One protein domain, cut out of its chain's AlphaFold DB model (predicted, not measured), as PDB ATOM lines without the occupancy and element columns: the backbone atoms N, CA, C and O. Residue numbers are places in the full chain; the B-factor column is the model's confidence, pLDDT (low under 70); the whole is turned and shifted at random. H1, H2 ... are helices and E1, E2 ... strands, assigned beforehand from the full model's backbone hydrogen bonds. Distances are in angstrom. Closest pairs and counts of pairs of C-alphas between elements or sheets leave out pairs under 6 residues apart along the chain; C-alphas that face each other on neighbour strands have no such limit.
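This is residues 44 to 194 of the 195 residues of the protein "Uncharacterized protein, isoform B" of Drosophila mojavensis (UniProt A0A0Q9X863). The chain is wound in stacked turns, a short solenoid: strands E1, E2, E3 and E4 stand side by side along one side, and helices H2, H3 and H4 follow one another along the other. Past E4 the winding runs on through residues 128 to 155, which have no named element, to H5, with H6 and H7 at the far end from H2. The printed part has 151 residues, with seven named helices and four named strands in the order E1 H1 H2 E2 H3 E3 H4 E4 H5 H6 H7. The sheet runs E1 E2 E3 E4, parallel throughout, and the class is mixed, helices and strands. The whole is compact, with a radius of gyration of the C-alphas of 15.6 A, yet elongated, spanning 50 by 28 by 24 A.

E1, residues 45 to 49, begins at C-alpha 45 (-25.916, -0.805, 1.614) and is 13.3 A long. H1 is residues 50 to 53, and H2, residues 57 to 67, is 15.5 A long. E2, residues 73 to 79, measures 16.1 A; H3, residues 81 to 88, 11.0 A; E3, residues 97 to 102, 16.7 A. H4 is residues 113 to 119 and E4 residues 125 to 127. H5, residues 156 to 166, is 15.4 A long, and H6 is residues 170 to 173. H7, residues 183 to 192, measures 14.9 A and ends at C-alpha 192 (-30.220, 20.921, 31.937).

E1 and E2 are parallel at 9 degrees, with N 46 and O 73 2.8 A apart, within hydrogen-bond range. E2 and E3 are parallel at 2 degrees, with N 76 and O 99 at 2.9 A; E3 and E4 at 12 degrees, with N 98 and O 125 at 3.0 A. E1, H1 H2, E2, then E2, H3, E3, then E3, H4, E4 are strand-helix-strand units, parallel neighbour strands with helices between, each with a right-handed crossover. H1 and H3 only graze the sheet; H2 and H4 are not on it. H2 and H3 touch at Arg 61 and Val 86, C-alphas 6.2 A apart, at a shallow tilt of 27 degrees. H3 and H4 touch at Leu 88 and Thr 119, C-alphas 6.0 A apart, at a steep tilt of 55 degrees. Residues 125 to 126 of E4 pair with residues 145 to 146, parallel. H5 and H7 only just touch, with 3 pairs of C-alphas within 8 A, the closest Val 156 and Leu 183 at 6.6 A. H6 touches no helix. Every O i to N i+4 pair is within hydrogen-bond range in H2, H3, H4 and H5, and 3 of 6 in H7; H1 and H6 are too short for such a pair.

The C-alphas farthest apart, those of Asp 58 and Ala 192, are 51.1 A apart. The printed part has no cut, and its long link is E4 to H5, 28 residues. The mean pLDDT of the printed part is 83.9; residues 104 to 106 and 167 to 194 are under 70.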
ATOM      1  N   LYS A  44     -24.832  -1.108  -2.379       96.69
ATOM      2  CA  LYS A  44     -24.889   0.295  -1.914       96.69
ATOM      3  C   LYS A  44     -25.074   0.373  -0.400       96.69
ATOM      4  O   LYS A  44     -24.610   1.315   0.241       96.69
ATOM      5  N   LYS A  45     -25.751  -0.623   0.173       97.81
ATOM      6  CA  LYS A  45     -25.916  -0.805   1.614       97.81
ATOM      7  C   LYS A  45     -25.420  -2.197   1.980       97.81
ATOM      8  O   LYS A  45     -26.030  -3.191   1.600       97.81
ATOM      9  N   VAL A  46     -24.333  -2.263   2.734       96.75
ATOM     10  CA  VAL A  46     -23.781  -3.507   3.264       96.75
ATOM     11  C   VAL A  46     -24.275  -3.689   4.687       96.75
ATOM     12  O   VAL A  46     -23.992  -2.868   5.555       96.75
ATOM     13  N   LYS A  47     -25.018  -4.768   4.931       95.75
ATOM     14  CA  LYS A  47     -25.462  -5.165   6.271       95.75
ATOM     15  C   LYS A  47     -25.264  -6.663   6.433       95.75
ATOM     16  O   LYS A  47     -26.104  -7.441   5.994       95.75
ATOM     17  N   MET A  48     -24.151  -7.076   7.031       94.25
ATOM     18  CA  MET A  48     -23.808  -8.498   7.117       94.25
ATOM     19  C   MET A  48     -22.995  -8.846   8.364       94.25
ATOM     20  O   MET A  48     -22.448  -7.978   9.042       94.25
ATOM     21  N   SER A  49     -22.974 -10.136   8.693       93.25
ATOM     22  CA  SER A  49     -22.053 -10.720   9.668       93.25
ATOM     23  C   SER A  49     -20.866 -11.302   8.904       93.25
ATOM     24  O   SER A  49     -21.064 -12.202   8.090       93.25
ATOM     25  N   LEU A  50     -19.650 -10.799   9.135       91.75
ATOM     26  CA  LEU A  50     -18.460 -11.301   8.434       91.75
ATOM     27  C   LEU A  50     -18.060 -12.704   8.908       91.75
ATOM     28  O   LEU A  50     -17.529 -13.487   8.126       91.75
ATOM     29  N   PHE A  51     -18.406 -13.057  10.149       88.06
ATOM     30  CA  PHE A  51     -18.296 -14.426  10.653       88.06
ATOM     31  C   PHE A  51     -19.188 -15.407   9.875       88.06
ATOM     32  O   PHE A  51     -18.757 -16.500   9.520       88.06
ATOM     33  N   GLU A  52     -20.431 -15.018   9.574       88.50
ATOM     34  CA  GLU A  52     -21.361 -15.873   8.823       88.50
ATOM     35  C   GLU A  52     -21.064 -15.883   7.327       88.50
ATOM     36  O   GLU A  52     -21.277 -16.910   6.682       88.50
ATOM     37  N   ALA A  53     -20.603 -14.755   6.777       89.19
ATOM     38  CA  ALA A  53     -20.259 -14.629   5.365       89.19
ATOM     39  C   ALA A  53     -19.053 -15.497   4.985       89.19
ATOM     40  O   ALA A  53     -19.004 -15.949   3.847       89.19
ATOM     41  N   LYS A  54     -18.151 -15.776   5.943       88.81
ATOM     42  CA  LYS A  54     -16.984 -16.663   5.788       88.81
ATOM     43  C   LYS A  54     -16.046 -16.278   4.636       88.81
ATOM     44  O   LYS A  54     -15.460 -17.153   4.009       88.81
ATOM     45  N   PHE A  55     -15.874 -14.980   4.404       91.94
ATOM     46  CA  PHE A  55     -14.871 -14.501   3.460       91.94
ATOM     47  C   PHE A  55     -13.471 -14.983   3.850       91.94
ATOM     48  O   PHE A  55     -13.067 -14.842   5.010       91.94
ATOM     49  N   SER A  56     -12.718 -15.469   2.860       93.50
ATOM     50  CA  SER A  56     -11.260 -15.460   2.948       93.50
ATOM     51  C   SER A  56     -10.764 -14.006   2.991       93.50
ATOM     52  O   SER A  56     -11.479 -13.075   2.610       93.50
ATOM     53  N   ILE A  57      -9.546 -13.780   3.477       95.25
ATOM     54  CA  ILE A  57      -8.985 -12.424   3.557       95.25
ATOM     55  C   ILE A  57      -8.814 -11.800   2.170       95.25
ATOM     56  O   ILE A  57      -9.114 -10.618   1.997       95.25
ATOM     57  N   ASP A  58      -8.417 -12.592   1.176       95.06
ATOM     58  CA  ASP A  58      -8.247 -12.116  -0.197       95.06
ATOM     59  C   ASP A  58      -9.588 -11.823  -0.875       95.06
ATOM     60  O   ASP A  58      -9.743 -10.760  -1.480       95.06
ATOM     61  N   ASP A  59     -10.597 -12.680  -0.683       94.94
ATOM     62  CA  ASP A  59     -11.945 -12.419  -1.201       94.94
ATOM     63  C   ASP A  59     -12.571 -11.188  -0.533       94.94
ATOM     64  O   ASP A  59     -13.241 -10.393  -1.194       94.94
ATOM     65  N   LEU A  60     -12.333 -10.989   0.771       96.69
ATOM     66  CA  LEU A  60     -12.799  -9.795   1.480       96.69
ATOM     67  C   LEU A  60     -12.129  -8.531   0.941       96.69
ATOM     68  O   LEU A  60     -12.801  -7.518   0.732       96.69
ATOM     69  N   ARG A  61     -10.813  -8.587   0.707       97.81
ATOM     70  CA  ARG A  61     -10.052  -7.483   0.116       97.81
ATOM     71  C   ARG A  61     -10.599  -7.142  -1.267       97.81
ATOM     72  O   ARG A  61     -10.868  -5.973  -1.541       97.81
ATOM     73  N   TYR A  62     -10.847  -8.151  -2.097       97.38
ATOM     74  CA  TYR A  62     -11.428  -7.979  -3.426       97.38
ATOM     75  C   TYR A  62     -12.846  -7.388  -3.375       97.38
ATOM     76  O   TYR A  62     -13.178  -6.459  -4.123       97.38
ATOM     77  N   PHE A  63     -13.670  -7.861  -2.439       97.69
ATOM     78  CA  PHE A  63     -15.008  -7.331  -2.191       97.69
ATOM     79  C   PHE A  63     -14.971  -5.850  -1.795       97.69
ATOM     80  O   PHE A  63     -15.629  -5.020  -2.431       97.69
ATOM     81  N   PHE A  64     -14.171  -5.488  -0.789       98.12
ATOM     82  CA  PHE A  64     -14.041  -4.103  -0.333       98.12
ATOM     83  C   PHE A  64     -13.460  -3.182  -1.399       98.12
ATOM     84  O   PHE A  64     -14.002  -2.090  -1.597       98.12
ATOM     85  N   GLN A  65     -12.441  -3.629  -2.134       98.25
ATOM     86  CA  GLN A  65     -11.891  -2.887  -3.264       98.25
ATOM     87  C   GLN A  65     -12.991  -2.531  -4.268       98.25
ATOM     88  O   GLN A  65     -13.141  -1.358  -4.625       98.25
ATOM     89  N   SER A  66     -13.803  -3.525  -4.644       98.00
ATOM     90  CA  SER A  66     -14.883  -3.385  -5.623       98.00
ATOM     91  C   SER A  66     -15.923  -2.350  -5.196       98.00
ATOM     92  O   SER A  66     -16.294  -1.468  -5.970       98.00
ATOM     93  N   ILE A  67     -16.387  -2.408  -3.945       98.25
ATOM     94  CA  ILE A  67     -17.484  -1.543  -3.487       98.25
ATOM     95  C   ILE A  67     -17.019  -0.181  -2.959       98.25
ATOM     96  O   ILE A  67     -17.860   0.705  -2.785       98.25
ATOM     97  N   SER A  68     -15.715   0.011  -2.724       98.31
ATOM     98  CA  SER A  68     -15.144   1.139  -1.967       98.31
ATOM     99  C   SER A  68     -15.671   2.516  -2.379       98.31
ATOM    100  O   SER A  68     -16.011   3.345  -1.536       98.31
ATOM    101  N   LYS A  69     -15.821   2.763  -3.685       98.12
ATOM    102  CA  LYS A  69     -16.259   4.061  -4.231       98.12
ATOM    103  C   LYS A  69     -17.775   4.240  -4.307       98.12
ATOM    104  O   LYS A  69     -18.246   5.295  -4.746       98.12
ATOM    105  N   THR A  70     -18.554   3.227  -3.933       98.38
ATOM    106  CA  THR A  70     -20.001   3.210  -4.179       98.38
ATOM    107  C   THR A  70     -20.868   2.855  -2.983       98.38
ATOM    108  O   THR A  70     -22.021   3.287  -2.961       98.38
ATOM    109  N   VAL A  71     -20.338   2.127  -2.000       98.62
ATOM    110  CA  VAL A  71     -21.060   1.814  -0.764       98.62
ATOM    111  C   VAL A  71     -21.334   3.087   0.043       98.62
ATOM    112  O   VAL A  71     -20.500   3.987   0.128       98.62
ATOM    113  N   GLN A  72     -22.538   3.170   0.603       98.50
ATOM    114  CA  GLN A  72     -23.055   4.336   1.322       98.50
ATOM    115  C   GLN A  72     -23.373   4.044   2.791       98.50
ATOM    116  O   GLN A  72     -23.254   4.914   3.650       98.50
ATOM    117  N   VAL A  73     -23.781   2.809   3.082       98.50
ATOM    118  CA  VAL A  73     -24.082   2.342   4.438       98.50
ATOM    119  C   VAL A  73     -23.321   1.051   4.665       98.50
ATOM    120  O   VAL A  73     -23.411   0.145   3.834       98.50
ATOM    121  N   MET A  74     -22.601   0.953   5.778       97.94
ATOM    122  CA  MET A  74     -21.786  -0.211   6.101       97.94
ATOM    123  C   MET A  74     -21.989  -0.629   7.557       97.94
ATOM    124  O   MET A  74     -21.489   0.001   8.485       97.94
ATOM    125  N   HIS A  75     -22.743  -1.710   7.751       96.25
ATOM    126  CA  HIS A  75     -23.014  -2.328   9.047       96.25
ATOM    127  C   HIS A  75     -22.397  -3.729   9.079       96.25
ATOM    128  O   HIS A  75     -22.955  -4.674   8.512       96.25
ATOM    129  N   LEU A  76     -21.247  -3.867   9.738       94.38
ATOM    130  CA  LEU A  76     -20.464  -5.106   9.777       94.38
ATOM    131  C   LEU A  76     -20.468  -5.715  11.180       94.38
ATOM    132  O   LEU A  76     -20.023  -5.101  12.144       94.38
ATOM    133  N   ARG A  77     -20.974  -6.937  11.317       91.56
ATOM    134  CA  ARG A  77     -21.048  -7.639  12.608       91.56
ATOM    135  C   ARG A  77     -20.010  -8.754  12.681       91.56
ATOM    136  O   ARG A  77     -19.686  -9.354  11.658       91.56
ATOM    137  N   MET A  78     -19.567  -9.062  13.898       88.62
ATOM    138  CA  MET A  78     -18.656 -10.171  14.205       88.62
ATOM    139  C   MET A  78     -17.366 -10.128  13.372       88.62
ATOM    140  O   MET A  78     -16.905 -11.151  12.873       88.62
ATOM    141  N   MET A  79     -16.811  -8.929  13.182       90.88
ATOM    142  CA  MET A  79     -15.583  -8.728  12.412       90.88
ATOM    143  C   MET A  79     -14.357  -9.150  13.231       90.88
ATOM    144  O   MET A  79     -14.229  -8.770  14.402       90.88
ATOM    145  N   SER A  80     -13.458  -9.927  12.625       91.19
ATOM    146  CA  SER A  80     -12.188 -10.311  13.248       91.19
ATOM    147  C   SER A  80     -11.173  -9.162  13.229       91.19
ATOM    148  O   SER A  80     -11.341  -8.157  12.536       91.19
ATOM    149  N   ALA A  81     -10.084  -9.316  13.986       89.19
ATOM    150  CA  ALA A  81      -8.993  -8.353  13.965       89.19
ATOM    151  C   ALA A  81      -8.376  -8.213  12.568       89.19
ATOM    152  O   ALA A  81      -8.155  -7.095  12.116       89.19
ATOM    153  N   GLU A  82      -8.132  -9.324  11.889       92.19
ATOM    154  CA  GLU A  82      -7.535  -9.345  10.557       92.19
ATOM    155  C   GLU A  82      -8.447  -8.684   9.516       92.19
ATOM    156  O   GLU A  82      -8.018  -7.793   8.792       92.19
ATOM    157  N   GLN A  83      -9.743  -9.009   9.532       94.19
ATOM    158  CA  GLN A  83     -10.741  -8.399   8.646       94.19
ATOM    159  C   GLN A  83     -10.856  -6.880   8.850       94.19
ATOM    160  O   GLN A  83     -11.048  -6.135   7.891       94.19
ATOM    161  N   TYR A  84     -10.705  -6.408  10.090       93.06
ATOM    162  CA  TYR A  84     -10.652  -4.975  10.370       93.06
ATOM    163  C   TYR A  84      -9.400  -4.315   9.785       93.06
ATOM    164  O   TYR A  84      -9.491  -3.199   9.287       93.06
ATOM    165  N   MET A  85      -8.243  -4.986   9.801       94.00
ATOM    166  CA  MET A  85      -7.044  -4.445   9.149       94.00
ATOM    167  C   MET A  85      -7.264  -4.292   7.643       94.00
ATOM    168  O   MET A  85      -6.965  -3.227   7.118       94.00
ATOM    169  N   VAL A  86      -7.886  -5.284   6.993       97.12
ATOM    170  CA  VAL A  86      -8.257  -5.204   5.568       97.12
ATOM    171  C   VAL A  86      -9.191  -4.025   5.301       97.12
ATOM    172  O   VAL A  86      -8.997  -3.296   4.338       97.12
ATOM    173  N   LEU A  87     -10.192  -3.794   6.158       96.62
ATOM    174  CA  LEU A  87     -11.099  -2.647   6.018       96.62
ATOM    175  C   LEU A  87     -10.334  -1.313   5.987       96.62
ATOM    176  O   LEU A  87     -10.658  -0.440   5.184       96.62
ATOM    177  N   LEU A  88      -9.321  -1.167   6.845       96.31
ATOM    178  CA  LEU A  88      -8.519   0.053   6.948       96.31
ATOM    179  C   LEU A  88      -7.561   0.274   5.763       96.31
ATOM    180  O   LEU A  88      -7.025   1.370   5.634       96.31
ATOM    181  N   GLU A  89      -7.360  -0.717   4.887       98.06
ATOM    182  CA  GLU A  89      -6.566  -0.566   3.654       98.06
ATOM    183  C   GLU A  89      -7.277   0.310   2.602       98.06
ATOM    184  O   GLU A  89      -6.660   0.753   1.632       98.06
ATOM    185  N   PHE A  90      -8.575   0.580   2.779       98.50
ATOM    186  CA  PHE A  90      -9.405   1.277   1.800       98.50
ATOM    187  C   PHE A  90      -9.952   2.610   2.315       98.50
ATOM    188  O   PHE A  90     -10.036   2.878   3.511       98.50
ATOM    189  N   ILE A  91     -10.387   3.444   1.366       98.56
ATOM    190  CA  ILE A  91     -11.131   4.680   1.628       98.56
ATOM    191  C   ILE A  91     -12.517   4.546   1.009       98.56
ATOM    192  O   ILE A  91     -12.644   4.316  -0.201       98.56
ATOM    193  N   PHE A  92     -13.539   4.769   1.831       98.62
ATOM    194  CA  PHE A  92     -14.953   4.672   1.491       98.62
ATOM    195  C   PHE A  92     -15.608   6.063   1.484       98.62
ATOM    196  O   PHE A  92     -16.339   6.425   2.408       98.62
ATOM    197  N   PRO A  93     -15.389   6.876   0.433       98.19
ATOM    198  CA  PRO A  93     -15.759   8.292   0.436       98.19
ATOM    199  C   PRO A  93     -17.271   8.544   0.442       98.19
ATOM    200  O   PRO A  93     -17.691   9.668   0.687       98.19
ATOM    201  N   LYS A  94     -18.099   7.541   0.133       98.50
ATOM    202  CA  LYS A  94     -19.563   7.685   0.103       98.50
ATOM    203  C   LYS A  94     -20.254   7.130   1.344       98.50
ATOM    204  O   LYS A  94     -21.468   7.293   1.458       98.50
ATOM    205  N   VAL A  95     -19.515   6.490   2.254       98.69
ATOM    206  CA  VAL A  95     -20.097   5.937   3.478       98.69
ATOM    207  C   VAL A  95     -20.445   7.070   4.425       98.69
ATOM    208  O   VAL A  95     -19.563   7.769   4.915       98.69
ATOM    209  N   TYR A  96     -21.741   7.217   4.687       98.06
ATOM    210  CA  TYR A  96     -22.264   8.183   5.645       98.06
ATOM    211  C   TYR A  96     -22.773   7.524   6.929       98.06
ATOM    212  O   TYR A  96     -22.887   8.220   7.925       98.06
ATOM    213  N   ASP A  97     -23.076   6.221   6.939       97.50
ATOM    214  CA  ASP A  97     -23.498   5.477   8.138       97.50
ATOM    215  C   ASP A  97     -22.630   4.229   8.301       97.50
ATOM    216  O   ASP A  97     -22.698   3.294   7.491       97.50
ATOM    217  N   PHE A  98     -21.807   4.236   9.349       96.62
ATOM    218  CA  PHE A  98     -20.899   3.151   9.688       96.62
ATOM    219  C   PHE A  98     -21.205   2.607  11.077       96.62
ATOM    220  O   PHE A  98     -21.246   3.319  12.088       96.62
ATOM    221  N   ARG A  99     -21.392   1.290  11.130       92.62
ATOM    222  CA  ARG A  99     -21.612   0.555  12.369       92.62
ATOM    223  C   ARG A  99     -20.827  -0.721  12.302       92.62
ATOM    224  O   ARG A  99     -20.840  -1.415  11.285       92.62
ATOM    225  N   PHE A 100     -20.220  -1.077  13.414       89.06
ATOM    226  CA  PHE A 100     -19.610  -2.376  13.487       89.06
ATOM    227  C   PHE A 100     -19.597  -2.934  14.896       89.06
ATOM    228  O   PHE A 100     -19.692  -2.208  15.884       89.06
ATOM    229  N   ALA A 101     -19.507  -4.253  14.948       82.81
ATOM    230  CA  ALA A 101     -19.228  -5.003  16.154       82.81
ATOM    231  C   ALA A 101     -18.095  -5.969  15.824       82.81
ATOM    232  O   ALA A 101     -18.202  -6.781  14.900       82.81
ATOM    233  N   THR A 102     -16.998  -5.849  16.550       75.50
ATOM    234  CA  THR A 102     -15.897  -6.804  16.512       75.50
ATOM    235  C   THR A 102     -16.205  -7.992  17.410       75.50
ATOM    236  O   THR A 102     -17.050  -7.927  18.306       75.50
ATOM    237  N   VAL A 103     -15.513  -9.103  17.173       73.56
ATOM    238  CA  VAL A 103     -15.459 -10.181  18.167       73.56
ATOM    239  C   VAL A 103     -14.876  -9.647  19.494       73.56
ATOM    240  O   VAL A 103     -14.053  -8.726  19.457       73.56
ATOM    241  N   PRO A 104     -15.255 -10.206  20.665       65.00
ATOM    242  CA  PRO A 104     -14.919  -9.647  21.985       65.00
ATOM    243  C   PRO A 104     -13.427  -9.376  22.235       65.00
ATOM    244  O   PRO A 104     -13.085  -8.574  23.099       65.00
ATOM    245  N   SER A 105     -12.539 -10.032  21.488       61.53
ATOM    246  CA  SER A 105     -11.086  -9.919  21.618       61.53
ATOM    247  C   SER A 105     -10.471  -8.649  21.015       61.53
ATOM    248  O   SER A 105      -9.301  -8.387  21.277       61.53
ATOM    249  N   ARG A 106     -11.208  -7.843  20.236       68.75
ATOM    250  CA  ARG A 106     -10.685  -6.578  19.685       68.75
ATOM    251  C   ARG A 106     -11.659  -5.433  19.907       68.75
ATOM    252  O   ARG A 106     -12.553  -5.216  19.102       68.75
ATOM    253  N   LEU A 107     -11.465  -4.662  20.964       72.75
ATOM    254  CA  LEU A 107     -12.184  -3.407  21.178       72.75
ATOM    255  C   LEU A 107     -11.464  -2.269  20.449       72.75
ATOM    256  O   LEU A 107     -10.234  -2.259  20.413       72.75
ATOM    257  N   LEU A 108     -12.206  -1.311  19.881       86.50
ATOM    258  CA  LEU A 108     -11.578  -0.083  19.385       86.50
ATOM    259  C   LEU A 108     -10.806   0.614  20.495       86.50
ATOM    260  O   LEU A 108     -11.271   0.649  21.630       86.50
ATOM    261  N   SER A 109      -9.700   1.242  20.129       91.38
ATOM    262  CA  SER A 109      -8.940   2.141  20.988       91.38
ATOM    263  C   SER A 109      -8.873   3.544  20.390       91.38
ATOM    264  O   SER A 109      -9.192   3.757  19.219       91.38
ATOM    265  N   ASP A 110      -8.390   4.510  21.169       93.75
ATOM    266  CA  ASP A 110      -8.117   5.862  20.669       93.75
ATOM    267  C   ASP A 110      -7.162   5.854  19.457       93.75
ATOM    268  O   ASP A 110      -7.281   6.708  18.582       93.75
ATOM    269  N   SER A 111      -6.252   4.875  19.358       93.56
ATOM    270  CA  SER A 111      -5.300   4.762  18.238       93.56
ATOM    271  C   SER A 111      -5.946   4.365  16.903       93.56
ATOM    272  O   SER A 111      -5.357   4.564  15.838       93.56
ATOM    273  N   ASP A 112      -7.158   3.812  16.947       93.50
ATOM    274  CA  ASP A 112      -7.897   3.382  15.766       93.50
ATOM    275  C   ASP A 112      -8.739   4.517  15.163       93.50
ATOM    276  O   ASP A 112      -9.011   4.508  13.962       93.50
ATOM    277  N   ILE A 113      -9.138   5.509  15.968       94.88
ATOM    278  CA  ILE A 113     -10.061   6.571  15.540       94.88
ATOM    279  C   ILE A 113      -9.495   7.423  14.389       94.88
ATOM    280  O   ILE A 113     -10.211   7.588  13.401       94.88
ATOM    281  N   PRO A 114      -8.226   7.887  14.411       96.12
ATOM    282  CA  PRO A 114      -7.658   8.624  13.278       96.12
ATOM    283  C   PRO A 114      -7.672   7.828  11.967       96.12
ATOM    284  O   PRO A 114      -7.934   8.382  10.901       96.12
ATOM    285  N   LYS A 115      -7.455   6.509  12.040       96.81
ATOM    286  CA  LYS A 115      -7.506   5.628  10.865       96.81
ATOM    287  C   LYS A 115      -8.929   5.544  10.319       96.81
ATOM    288  O   LYS A 115      -9.123   5.656   9.117       96.81
ATOM    289  N   LEU A 116      -9.928   5.434  11.197       96.56
ATOM    290  CA  LEU A 116     -11.336   5.427  10.796       96.56
ATOM    291  C   LEU A 116     -11.782   6.739  10.147       96.56
ATOM    292  O   LEU A 116     -12.581   6.695   9.214       96.56
ATOM    293  N   ILE A 117     -11.259   7.884  10.590       96.75
ATOM    294  CA  ILE A 117     -11.517   9.180   9.943       96.75
ATOM    295  C   ILE A 117     -10.990   9.167   8.501       96.75
ATOM    296  O   ILE A 117     -11.697   9.579   7.584       96.75
ATOM    297  N   MET A 118      -9.785   8.629   8.275       97.75
ATOM    298  CA  MET A 118      -9.220   8.480   6.927       97.75
ATOM    299  C   MET A 118     -10.013   7.487   6.064       97.75
ATOM    300  O   MET A 118     -10.265   7.748   4.889       97.75
ATOM    301  N   THR A 119     -10.429   6.361   6.644       98.38
ATOM    302  CA  THR A 119     -11.214   5.324   5.962       98.38
ATOM    303  C   THR A 119     -12.618   5.819   5.589       98.38
ATOM    304  O   THR A 119     -13.118   5.480   4.515       98.38
ATOM    305  N   PHE A 120     -13.250   6.650   6.425       98.19
ATOM    306  CA  PHE A 120     -14.622   7.145   6.255       98.19
ATOM    307  C   PHE A 120     -14.692   8.684   6.346       98.19
ATOM    308  O   PHE A 120     -15.261   9.226   7.295       98.19
ATOM    309  N   PRO A 121     -14.165   9.419   5.350       97.50
ATOM    310  CA  PRO A 121     -13.985  10.871   5.456       97.50
ATOM    311  C   PRO A 121     -15.298  11.667   5.514       97.50
ATOM    312  O   PRO A 121     -15.313  12.787   6.010       97.50
ATOM    313  N   ASN A 122     -16.404  11.093   5.028       97.31
ATOM    314  CA  ASN A 122     -17.716  11.748   4.968       97.31
ATOM    315  C   ASN A 122     -18.740  11.122   5.929       97.31
ATOM    316  O   ASN A 122     -19.946  11.127   5.660       97.31
ATOM    317  N   LEU A 123     -18.260  10.541   7.030       97.19
ATOM    318  CA  LEU A 123     -19.103   9.836   7.983       97.19
ATOM    319  C   LEU A 123     -20.035  10.795   8.736       97.19
ATOM    320  O   LEU A 123     -19.574  11.756   9.347       97.19
ATOM    321  N   LYS A 124     -21.337  10.491   8.726       95.62
ATOM    322  CA  LYS A 124     -22.391  11.272   9.394       95.62
ATOM    323  C   LYS A 124     -23.003  10.548  10.581       95.62
ATOM    324  O   LYS A 124     -23.275  11.166  11.604       95.62
ATOM    325  N   GLU A 125     -23.231   9.246  10.459       94.94
ATOM    326  CA  GLU A 125     -23.686   8.384  11.541       94.94
ATOM    327  C   GLU A 125     -22.588   7.414  11.933       94.94
ATOM    328  O   GLU A 125     -22.113   6.631  11.108       94.94
ATOM    329  N   PHE A 126     -22.240   7.414  13.213       92.94
ATOM    330  CA  PHE A 126     -21.257   6.491  13.741       92.94
ATOM    331  C   PHE A 126     -21.775   5.783  14.989       92.94
ATOM    332  O   PHE A 126     -22.250   6.413  15.935       92.94
ATOM    333  N   SER A 127     -21.676   4.454  14.998       90.06
ATOM    334  CA  SER A 127     -21.994   3.624  16.164       90.06
ATOM    335  C   SER A 127     -20.800   2.745  16.544       90.06
ATOM    336  O   SER A 127     -20.813   1.550  16.232       90.06
ATOM    337  N   PRO A 128     -19.760   3.307  17.184       88.31
ATOM    338  CA  PRO A 128     -18.592   2.542  17.603       88.31
ATOM    339  C   PRO A 128     -18.866   1.685  18.844       88.31
ATOM    340  O   PRO A 128     -19.741   1.988  19.658       88.31
ATOM    341  N   GLN A 129     -18.041   0.654  19.016       86.38
ATOM    342  CA  GLN A 129     -17.937  -0.155  20.233       86.38
ATOM    343  C   GLN A 129     -16.454  -0.311  20.581       86.38
ATOM    344  O   GLN A 129     -15.638  -0.543  19.686       86.38
ATOM    345  N   GLY A 130     -16.072  -0.158  21.852       86.56
ATOM    346  CA  GLY A 130     -14.662  -0.266  22.226       86.56
ATOM    347  C   GLY A 130     -14.273   0.361  23.560       86.56
ATOM    348  O   GLY A 130     -15.123   0.664  24.386       86.56
ATOM    349  N   SER A 131     -12.975   0.549  23.757       89.25
ATOM    350  CA  SER A 131     -12.337   1.157  24.923       89.25
ATOM    351  C   SER A 131     -11.534   2.387  24.484       89.25
ATOM    352  O   SER A 131     -10.368   2.289  24.104       89.25
ATOM    353  N   PHE A 132     -12.178   3.553  24.465       90.00
ATOM    354  CA  PHE A 132     -11.600   4.798  23.948       90.00
ATOM    355  C   PHE A 132     -12.147   6.015  24.693       90.00
ATOM    356  O   PHE A 132     -13.287   6.015  25.160       90.00
ATOM    357  N   SER A 133     -11.336   7.069  24.786       92.88
ATOM    358  CA  SER A 133     -11.666   8.266  25.566       92.88
ATOM    359  C   SER A 133     -12.662   9.185  24.864       92.88
ATOM    360  O   SER A 133     -13.318   9.995  25.523       92.88
ATOM    361  N   GLY A 134     -12.762   9.087  23.536       91.38
ATOM    362  CA  GLY A 134     -13.585   9.965  22.704       91.38
ATOM    363  C   GLY A 134     -12.876  11.238  22.231       91.38
ATOM    364  O   GLY A 134     -13.486  12.024  21.513       91.38
ATOM    365  N   ARG A 135     -11.600  11.446  22.586       94.38
ATOM    366  CA  ARG A 135     -10.862  12.701  22.329       94.38
ATOM    367  C   ARG A 135     -10.729  13.096  20.853       94.38
ATOM    368  O   ARG A 135     -10.566  14.268  20.565       94.38
ATOM    369  N   TYR A 136     -10.810  12.129  19.941       95.25
ATOM    370  CA  TYR A 136     -10.663  12.340  18.495       95.25
ATOM    371  C   TYR A 136     -11.998  12.459  17.751       95.25
ATOM    372  O   TYR A 136     -12.032  12.557  16.531       95.25
ATOM    373  N   PHE A 137     -13.136  12.397  18.449       92.62
ATOM    374  CA  PHE A 137     -14.439  12.383  17.775       92.62
ATOM    375  C   PHE A 137     -14.842  13.752  17.216       92.62
ATOM    376  O   PHE A 137     -15.690  13.823  16.329       92.62
ATOM    377  N   THR A 138     -14.221  14.833  17.690       92.94
ATOM    378  CA  THR A 138     -14.349  16.168  17.094       92.94
ATOM    379  C   THR A 138     -13.766  16.233  15.687       92.94
ATOM    380  O   THR A 138     -14.192  17.077  14.908       92.94
ATOM    381  N   ASP A 139     -12.867  15.312  15.340       95.31
ATOM    382  CA  ASP A 139     -12.101  15.348  14.094       95.31
ATOM    383  C   ASP A 139     -12.857  14.703  12.918       95.31
ATOM    384  O   ASP A 139     -12.412  14.786  11.775       95.31
ATOM    385  N   PHE A 140     -14.021  14.082  13.161       94.06
ATOM    386  CA  PHE A 140     -14.927  13.657  12.091       94.06
ATOM    387  C   PHE A 140     -15.664  14.874  11.519       94.06
ATOM    388  O   PHE A 140     -16.558  15.385  12.184       94.06
ATOM    389  N   PRO A 141     -15.383  15.324  10.286       91.62
ATOM    390  CA  PRO A 141     -15.814  16.645   9.819       91.62
ATOM    391  C   PRO A 141     -17.330  16.788   9.629       91.62
ATOM    392  O   PRO A 141     -17.844  17.899   9.684       91.62
ATOM    393  N   LEU A 142     -18.039  15.683   9.376       93.81
ATOM    394  CA  LEU A 142     -19.467  15.676   9.036       93.81
ATOM    395  C   LEU A 142     -20.316  14.884  10.040       93.81
ATOM    396  O   LEU A 142     -21.432  14.485   9.706       93.81
ATOM    397  N   LEU A 143     -19.798  14.597  11.236       93.31
ATOM    398  CA  LEU A 143     -20.492  13.739  12.191       93.31
ATOM    399  C   LEU A 143     -21.773  14.416  12.695       93.31
ATOM    400  O   LEU A 143     -21.723  15.407  13.399       93.31
ATOM    401  N   GLU A 144     -22.933  13.843  12.392       90.94
ATOM    402  CA  GLU A 144     -24.245  14.366  12.803       90.94
ATOM    403  C   GLU A 144     -24.891  13.505  13.899       90.94
ATOM    404  O   GLU A 144     -25.709  13.976  14.694       90.94
ATOM    405  N   ARG A 145     -24.579  12.203  13.915       88.88
ATOM    406  CA  ARG A 145     -25.200  11.205  14.792       88.88
ATOM    407  C   ARG A 145     -24.146  10.279  15.375       88.88
ATOM    408  O   ARG A 145     -23.530   9.489  14.667       88.88
ATOM    409  N   LEU A 146     -24.008  10.316  16.697       88.88
ATOM    410  CA  LEU A 146     -23.113   9.441  17.444       88.88
ATOM    411  C   LEU A 146     -23.914   8.528  18.374       88.88
ATOM    412  O   LEU A 146     -24.644   8.987  19.249       88.88
ATOM    413  N   THR A 147     -23.765   7.220  18.189       86.94
ATOM    414  CA  THR A 147     -24.384   6.193  19.030       86.94
ATOM    415  C   THR A 147     -23.310   5.444  19.810       86.94
ATOM    416  O   THR A 147     -22.658   4.546  19.287       86.94
ATOM    417  N   LEU A 148     -23.141   5.781  21.086       84.19
ATOM    418  CA  LEU A 148     -22.179   5.110  21.961       84.19
ATOM    419  C   LEU A 148     -22.818   3.866  22.572       84.19
ATOM    420  O   LEU A 148     -23.811   3.964  23.288       84.19
ATOM    421  N   THR A 149     -22.288   2.684  22.268       77.56
ATOM    422  CA  THR A 149     -22.787   1.408  22.796       77.56
ATOM    423  C   THR A 149     -21.601   0.553  23.221       77.56
ATOM    424  O   THR A 149     -20.664   0.378  22.454       77.56
ATOM    425  N   TYR A 150     -21.622   0.046  24.458       78.88
ATOM    426  CA  TYR A 150     -20.500  -0.700  25.050       78.88
ATOM    427  C   TYR A 150     -19.144   0.035  24.949       78.88
ATOM    428  O   TYR A 150     -18.109  -0.593  24.735       78.88
ATOM    429  N   CYS A 151     -19.139   1.367  25.099       81.94
ATOM    430  CA  CYS A 151     -17.915   2.169  25.110       81.94
ATOM    431  C   CYS A 151     -17.349   2.260  26.535       81.94
ATOM    432  O   CYS A 151     -17.976   2.834  27.430       81.94
ATOM    433  N   GLN A 152     -16.171   1.692  26.750       82.62
ATOM    434  CA  GLN A 152     -15.417   1.805  27.993       82.62
ATOM    435  C   GLN A 152     -14.567   3.082  27.952       82.62
ATOM    436  O   GLN A 152     -14.066   3.456  26.897       82.62
ATOM    437  N   HIS A 153     -14.415   3.746  29.100       86.75
ATOM    438  CA  HIS A 153     -13.556   4.927  29.283       86.75
ATOM    439  C   HIS A 153     -13.908   6.188  28.475       86.75
ATOM    440  O   HIS A 153     -13.142   7.150  28.510       86.75
ATOM    441  N   PHE A 154     -15.067   6.243  27.811       87.38
ATOM    442  CA  PHE A 154     -15.493   7.454  27.107       87.38
ATOM    443  C   PHE A 154     -15.701   8.606  28.102       87.38
ATOM    444  O   PHE A 154     -16.541   8.515  29.001       87.38
ATOM    445  N   SER A 155     -14.935   9.687  27.944       89.75
ATOM    446  CA  SER A 155     -14.962  10.829  28.859       89.75
ATOM    447  C   SER A 155     -16.197  11.701  28.633       89.75
ATOM    448  O   SER A 155     -16.560  12.018  27.499       89.75
ATOM    449  N   VAL A 156     -16.815  12.141  29.732       85.62
ATOM    450  CA  VAL A 156     -17.931  13.103  29.721       85.62
ATOM    451  C   VAL A 156     -17.504  14.426  29.083       85.62
ATOM    452  O   VAL A 156     -18.269  15.013  28.322       85.62
ATOM    453  N   GLU A 157     -16.282  14.879  29.362       89.44
ATOM    454  CA  GLU A 157     -15.734  16.121  28.813       89.44
ATOM    455  C   GLU A 157     -15.584  16.032  27.293       89.44
ATOM    456  O   GLU A 157     -16.054  16.905  26.566       89.44
ATOM    457  N   ASN A 158     -15.033  14.919  26.799       90.69
ATOM    458  CA  ASN A 158     -14.928  14.682  25.362       90.69
ATOM    459  C   ASN A 158     -16.311  14.611  24.709       90.69
ATOM    460  O   ASN A 158     -16.503  15.171  23.635       90.69
ATOM    461  N   LEU A 159     -17.303  13.991  25.362       86.44
ATOM    462  CA  LEU A 159     -18.676  13.981  24.853       86.44
ATOM    463  C   LEU A 159     -19.257  15.396  24.754       86.44
ATOM    464  O   LEU A 159     -19.875  15.732  23.747       86.44
ATOM    465  N   ALA A 160     -19.042  16.228  25.774       86.06
ATOM    466  CA  ALA A 160     -19.468  17.623  25.760       86.06
ATOM    467  C   ALA A 160     -18.803  18.406  24.618       86.06
ATOM    468  O   ALA A 160     -19.490  19.145  23.913       86.06
ATOM    469  N   ASN A 161     -17.504  18.201  24.389       89.50
ATOM    470  CA  ASN A 161     -16.776  18.828  23.284       89.50
ATOM    471  C   ASN A 161     -17.325  18.385  21.924       89.50
ATOM    472  O   ASN A 161     -17.642  19.227  21.090       89.50
ATOM    473  N   VAL A 162     -17.543  17.083  21.727       87.88
ATOM    474  CA  VAL A 162     -18.134  16.540  20.495       87.88
ATOM    475  C   VAL A 162     -19.522  17.130  20.235       87.88
ATOM    476  O   VAL A 162     -19.809  17.540  19.113       87.88
ATOM    477  N   MET A 163     -20.379  17.218  21.259       84.19
ATOM    478  CA  MET A 163     -21.713  17.813  21.120       84.19
ATOM    479  C   MET A 163     -21.665  19.291  20.728       84.19
ATOM    480  O   MET A 163     -22.462  19.713  19.892       84.19
ATOM    481  N   LYS A 164     -20.738  20.065  21.311       84.69
ATOM    482  CA  LYS A 164     -20.542  21.485  20.984       84.69
ATOM    483  C   LYS A 164     -20.060  21.676  19.547       84.69
ATOM    484  O   LYS A 164     -20.590  22.528  18.845       84.69
ATOM    485  N   THR A 165     -19.074  20.889  19.117       85.38
ATOM    486  CA  THR A 165     -18.479  21.007  17.779       85.38
ATOM    487  C   THR A 165     -19.472  20.640  16.683       85.38
ATOM    488  O   THR A 165     -19.604  21.364  15.702       85.38
ATOM    489  N   HIS A 166     -20.196  19.535  16.861       79.81
ATOM    490  CA  HIS A 166     -20.966  18.916  15.781       79.81
ATOM    491  C   HIS A 166     -22.465  19.208  15.808       79.81
ATOM    492  O   HIS A 166     -23.201  18.664  14.989       79.81
ATOM    493  N   TRP A 167     -22.937  20.039  16.748       67.94
ATOM    494  CA  TRP A 167     -24.365  20.345  16.928       67.94
ATOM    495  C   TRP A 167     -25.222  19.070  16.894       67.94
ATOM    496  O   TRP A 167     -26.284  19.017  16.268       67.94
ATOM    497  N   LEU A 168     -24.715  18.003  17.528       64.81
ATOM    498  CA  LEU A 168     -25.334  16.684  17.464       64.81
ATOM    499  C   LEU A 168     -26.788  16.795  17.923       64.81
ATOM    500  O   LEU A 168     -27.061  17.298  19.016       64.81
ATOM    501  N   ILE A 169     -27.723  16.302  17.108       55.75
ATOM    502  CA  ILE A 169     -29.154  16.381  17.418       55.75
ATOM    503  C   ILE A 169     -29.408  15.619  18.730       55.75
ATOM    504  O   ILE A 169     -29.389  14.383  18.781       55.75
ATOM    505  N   SER A 170     -29.650  16.370  19.809       50.53
ATOM    506  CA  SER A 170     -29.701  15.864  21.190       50.53
ATOM    507  C   SER A 170     -30.792  14.810  21.422       50.53
ATOM    508  O   SER A 170     -30.697  13.996  22.347       50.53
ATOM    509  N   SER A 171     -31.818  14.772  20.564       41.34
ATOM    510  CA  SER A 171     -32.953  13.855  20.676       41.34
ATOM    511  C   SER A 171     -32.587  12.379  20.457       41.34
ATOM    512  O   SER A 171     -33.270  11.515  21.008       41.34
ATOM    513  N   LEU A 172     -31.488  12.064  19.756       45.97
ATOM    514  CA  LEU A 172     -31.059  10.680  19.482       45.97
ATOM    515  C   LEU A 172     -29.964  10.153  20.426       45.97
ATOM    516  O   LEU A 172     -29.864   8.941  20.623       45.97
ATOM    517  N   LEU A 173     -29.204  11.032  21.093       50.16
ATOM    518  CA  LEU A 173     -28.285  10.633  22.174       50.16
ATOM    519  C   LEU A 173     -29.041  10.080  23.400       50.16
ATOM    520  O   LEU A 173     -28.495   9.276  24.161       50.16
ATOM    521  N   LYS A 174     -30.317  10.462  23.570       42.00
ATOM    522  CA  LYS A 174     -31.148  10.159  24.749       42.00
ATOM    523  C   LYS A 174     -31.387   8.667  25.029       42.00
ATOM    524  O   LYS A 174     -31.738   8.348  26.159       42.00
ATOM    525  N   TRP A 175     -31.188   7.754  24.071       35.94
ATOM    526  CA  TRP A 175     -31.674   6.369  24.216       35.94
ATOM    527  C   TRP A 175     -30.611   5.258  24.228       35.94
ATOM    528  O   TRP A 175     -30.962   4.117  24.522       35.94
ATOM    529  N   LYS A 176     -29.318   5.532  23.980       45.19
ATOM    530  CA  LYS A 176     -28.293   4.459  23.889       45.19
ATOM    531  C   LYS A 176     -27.077   4.544  24.811       45.19
ATOM    532  O   LYS A 176     -26.303   3.596  24.846       45.19
ATOM    533  N   LEU A 177     -26.996   5.537  25.701       51.00
ATOM    534  CA  LEU A 177     -26.019   5.558  26.811       51.00
ATOM    535  C   LEU A 177     -26.224   4.428  27.854       51.00
ATOM    536  O   LEU A 177     -25.538   4.387  28.875       51.00
ATOM    537  N   MET A 178     -27.158   3.492  27.629       42.91
ATOM    538  CA  MET A 178     -27.598   2.491  28.607       42.91
ATOM    539  C   MET A 178     -26.510   1.520  29.098       42.91
ATOM    540  O   MET A 178     -26.741   0.874  30.122       42.91
ATOM    541  N   SER A 179     -25.326   1.458  28.471       48.38
ATOM    542  CA  SER A 179     -24.272   0.499  28.849       48.38
ATOM    543  C   SER A 179     -22.881   1.084  29.146       48.38
ATOM    544  O   SER A 179     -21.990   0.318  29.519       48.38
ATOM    545  N   CYS A 180     -22.657   2.396  29.027       50.00
ATOM    546  CA  CYS A 180     -21.358   2.988  29.372       50.00
ATOM    547  C   CYS A 180     -21.350   3.353  30.868       50.00
ATOM    548  O   CYS A 180     -22.075   4.258  31.297       50.00
ATOM    549  N   ARG A 181     -20.581   2.625  31.692       50.28
ATOM    550  CA  ARG A 181     -20.463   2.910  33.138       50.28
ATOM    551  C   ARG A 181     -19.894   4.328  33.323       50.28
ATOM    552  O   ARG A 181     -18.881   4.651  32.720       50.28
ATOM    553  N   GLY A 182     -20.554   5.165  34.130       52.00
ATOM    554  CA  GLY A 182     -20.110   6.534  34.456       52.00
ATOM    555  C   GLY A 182     -20.795   7.678  33.691       52.00
ATOM    556  O   GLY A 182     -20.829   8.793  34.198       52.00
ATOM    557  N   LEU A 183     -21.419   7.419  32.534       53.94
ATOM    558  CA  LEU A 183     -22.095   8.461  31.732       53.94
ATOM    559  C   LEU A 183     -23.575   8.680  32.101       53.94
ATOM    560  O   LEU A 183     -24.174   9.680  31.711       53.94
ATOM    561  N   LYS A 184     -24.191   7.763  32.862       53.50
ATOM    562  CA  LYS A 184     -25.623   7.833  33.219       53.50
ATOM    563  C   LYS A 184     -25.965   8.963  34.199       53.50
ATOM    564  O   LYS A 184     -27.047   9.534  34.099       53.50
ATOM    565  N   THR A 185     -25.085   9.265  35.151       49.53
ATOM    566  CA  THR A 185     -25.329  10.255  36.217       49.53
ATOM    567  C   THR A 185     -25.113  11.691  35.741       49.53
ATOM    568  O   THR A 185     -25.905  12.567  36.075       49.53
ATOM    569  N   THR A 186     -24.117  11.929  34.892       51.38
ATOM    570  CA  THR A 186     -23.765  13.252  34.344       51.38
ATOM    571  C   THR A 186     -24.665  13.710  33.194       51.38
ATOM    572  O   THR A 186     -24.823  14.912  32.984       51.38
ATOM    573  N   TRP A 187     -25.328  12.790  32.481       52.53
ATOM    574  CA  TRP A 187     -26.208  13.143  31.358       52.53
ATOM    575  C   TRP A 187     -27.423  13.985  31.769       52.53
ATOM    576  O   TRP A 187     -27.827  14.891  31.044       52.53
ATOM    577  N   LYS A 188     -27.977  13.738  32.965       51.84
ATOM    578  CA  LYS A 188     -29.088  14.540  33.507       51.84
ATOM    579  C   LYS A 188     -28.696  16.006  33.729       51.84
ATOM    580  O   LYS A 188     -29.541  16.876  33.558       51.84
ATOM    581  N   HIS A 189     -27.435  16.285  34.066       50.28
ATOM    582  CA  HIS A 189     -26.935  17.651  34.244       50.28
ATOM    583  C   HIS A 189     -26.569  18.333  32.920       50.28
ATOM    584  O   HIS A 189     -26.813  19.524  32.768       50.28
ATOM    585  N   LEU A 190     -26.065  17.589  31.932       50.09
ATOM    586  CA  LEU A 190     -25.759  18.135  30.601       50.09
ATOM    587  C   LEU A 190     -27.015  18.528  29.803       50.09
ATOM    588  O   LEU A 190     -26.995  19.537  29.102       50.09
ATOM    589  N   ILE A 191     -28.123  17.790  29.945       53.78
ATOM    590  CA  ILE A 191     -29.410  18.181  29.337       53.78
ATOM    591  C   ILE A 191     -29.915  19.503  29.940       53.78
ATOM    592  O   ILE A 191     -30.365  20.369  29.200       53.78
ATOM    593  N   ALA A 192     -29.776  19.700  31.255       47.81
ATOM    594  CA  ALA A 192     -30.220  20.921  31.937       47.81
ATOM    595  C   ALA A 192     -29.424  22.184  31.550       47.81
ATOM    596  O   ALA A 192     -29.898  23.287  31.776       47.81
ATOM    597  N   LEU A 193     -28.228  22.032  30.971       41.22
ATOM    598  CA  LEU A 193     -27.389  23.140  30.489       41.22
ATOM    599  C   LEU A 193     -27.592  23.451  28.995       41.22
ATOM    600  O   LEU A 193     -26.981  24.381  28.476       41.22
ATOM    601  N   THR A 194     -28.386  22.640  28.294       43.22
ATOM    602  CA  THR A 194     -28.633  22.744  26.843       43.22
ATOM    603  C   THR A 194     -30.122  22.881  26.498       43.22
ATOM    604  O   THR A 194     -30.483  22.814  25.324       43.22
TER     605      THR A 194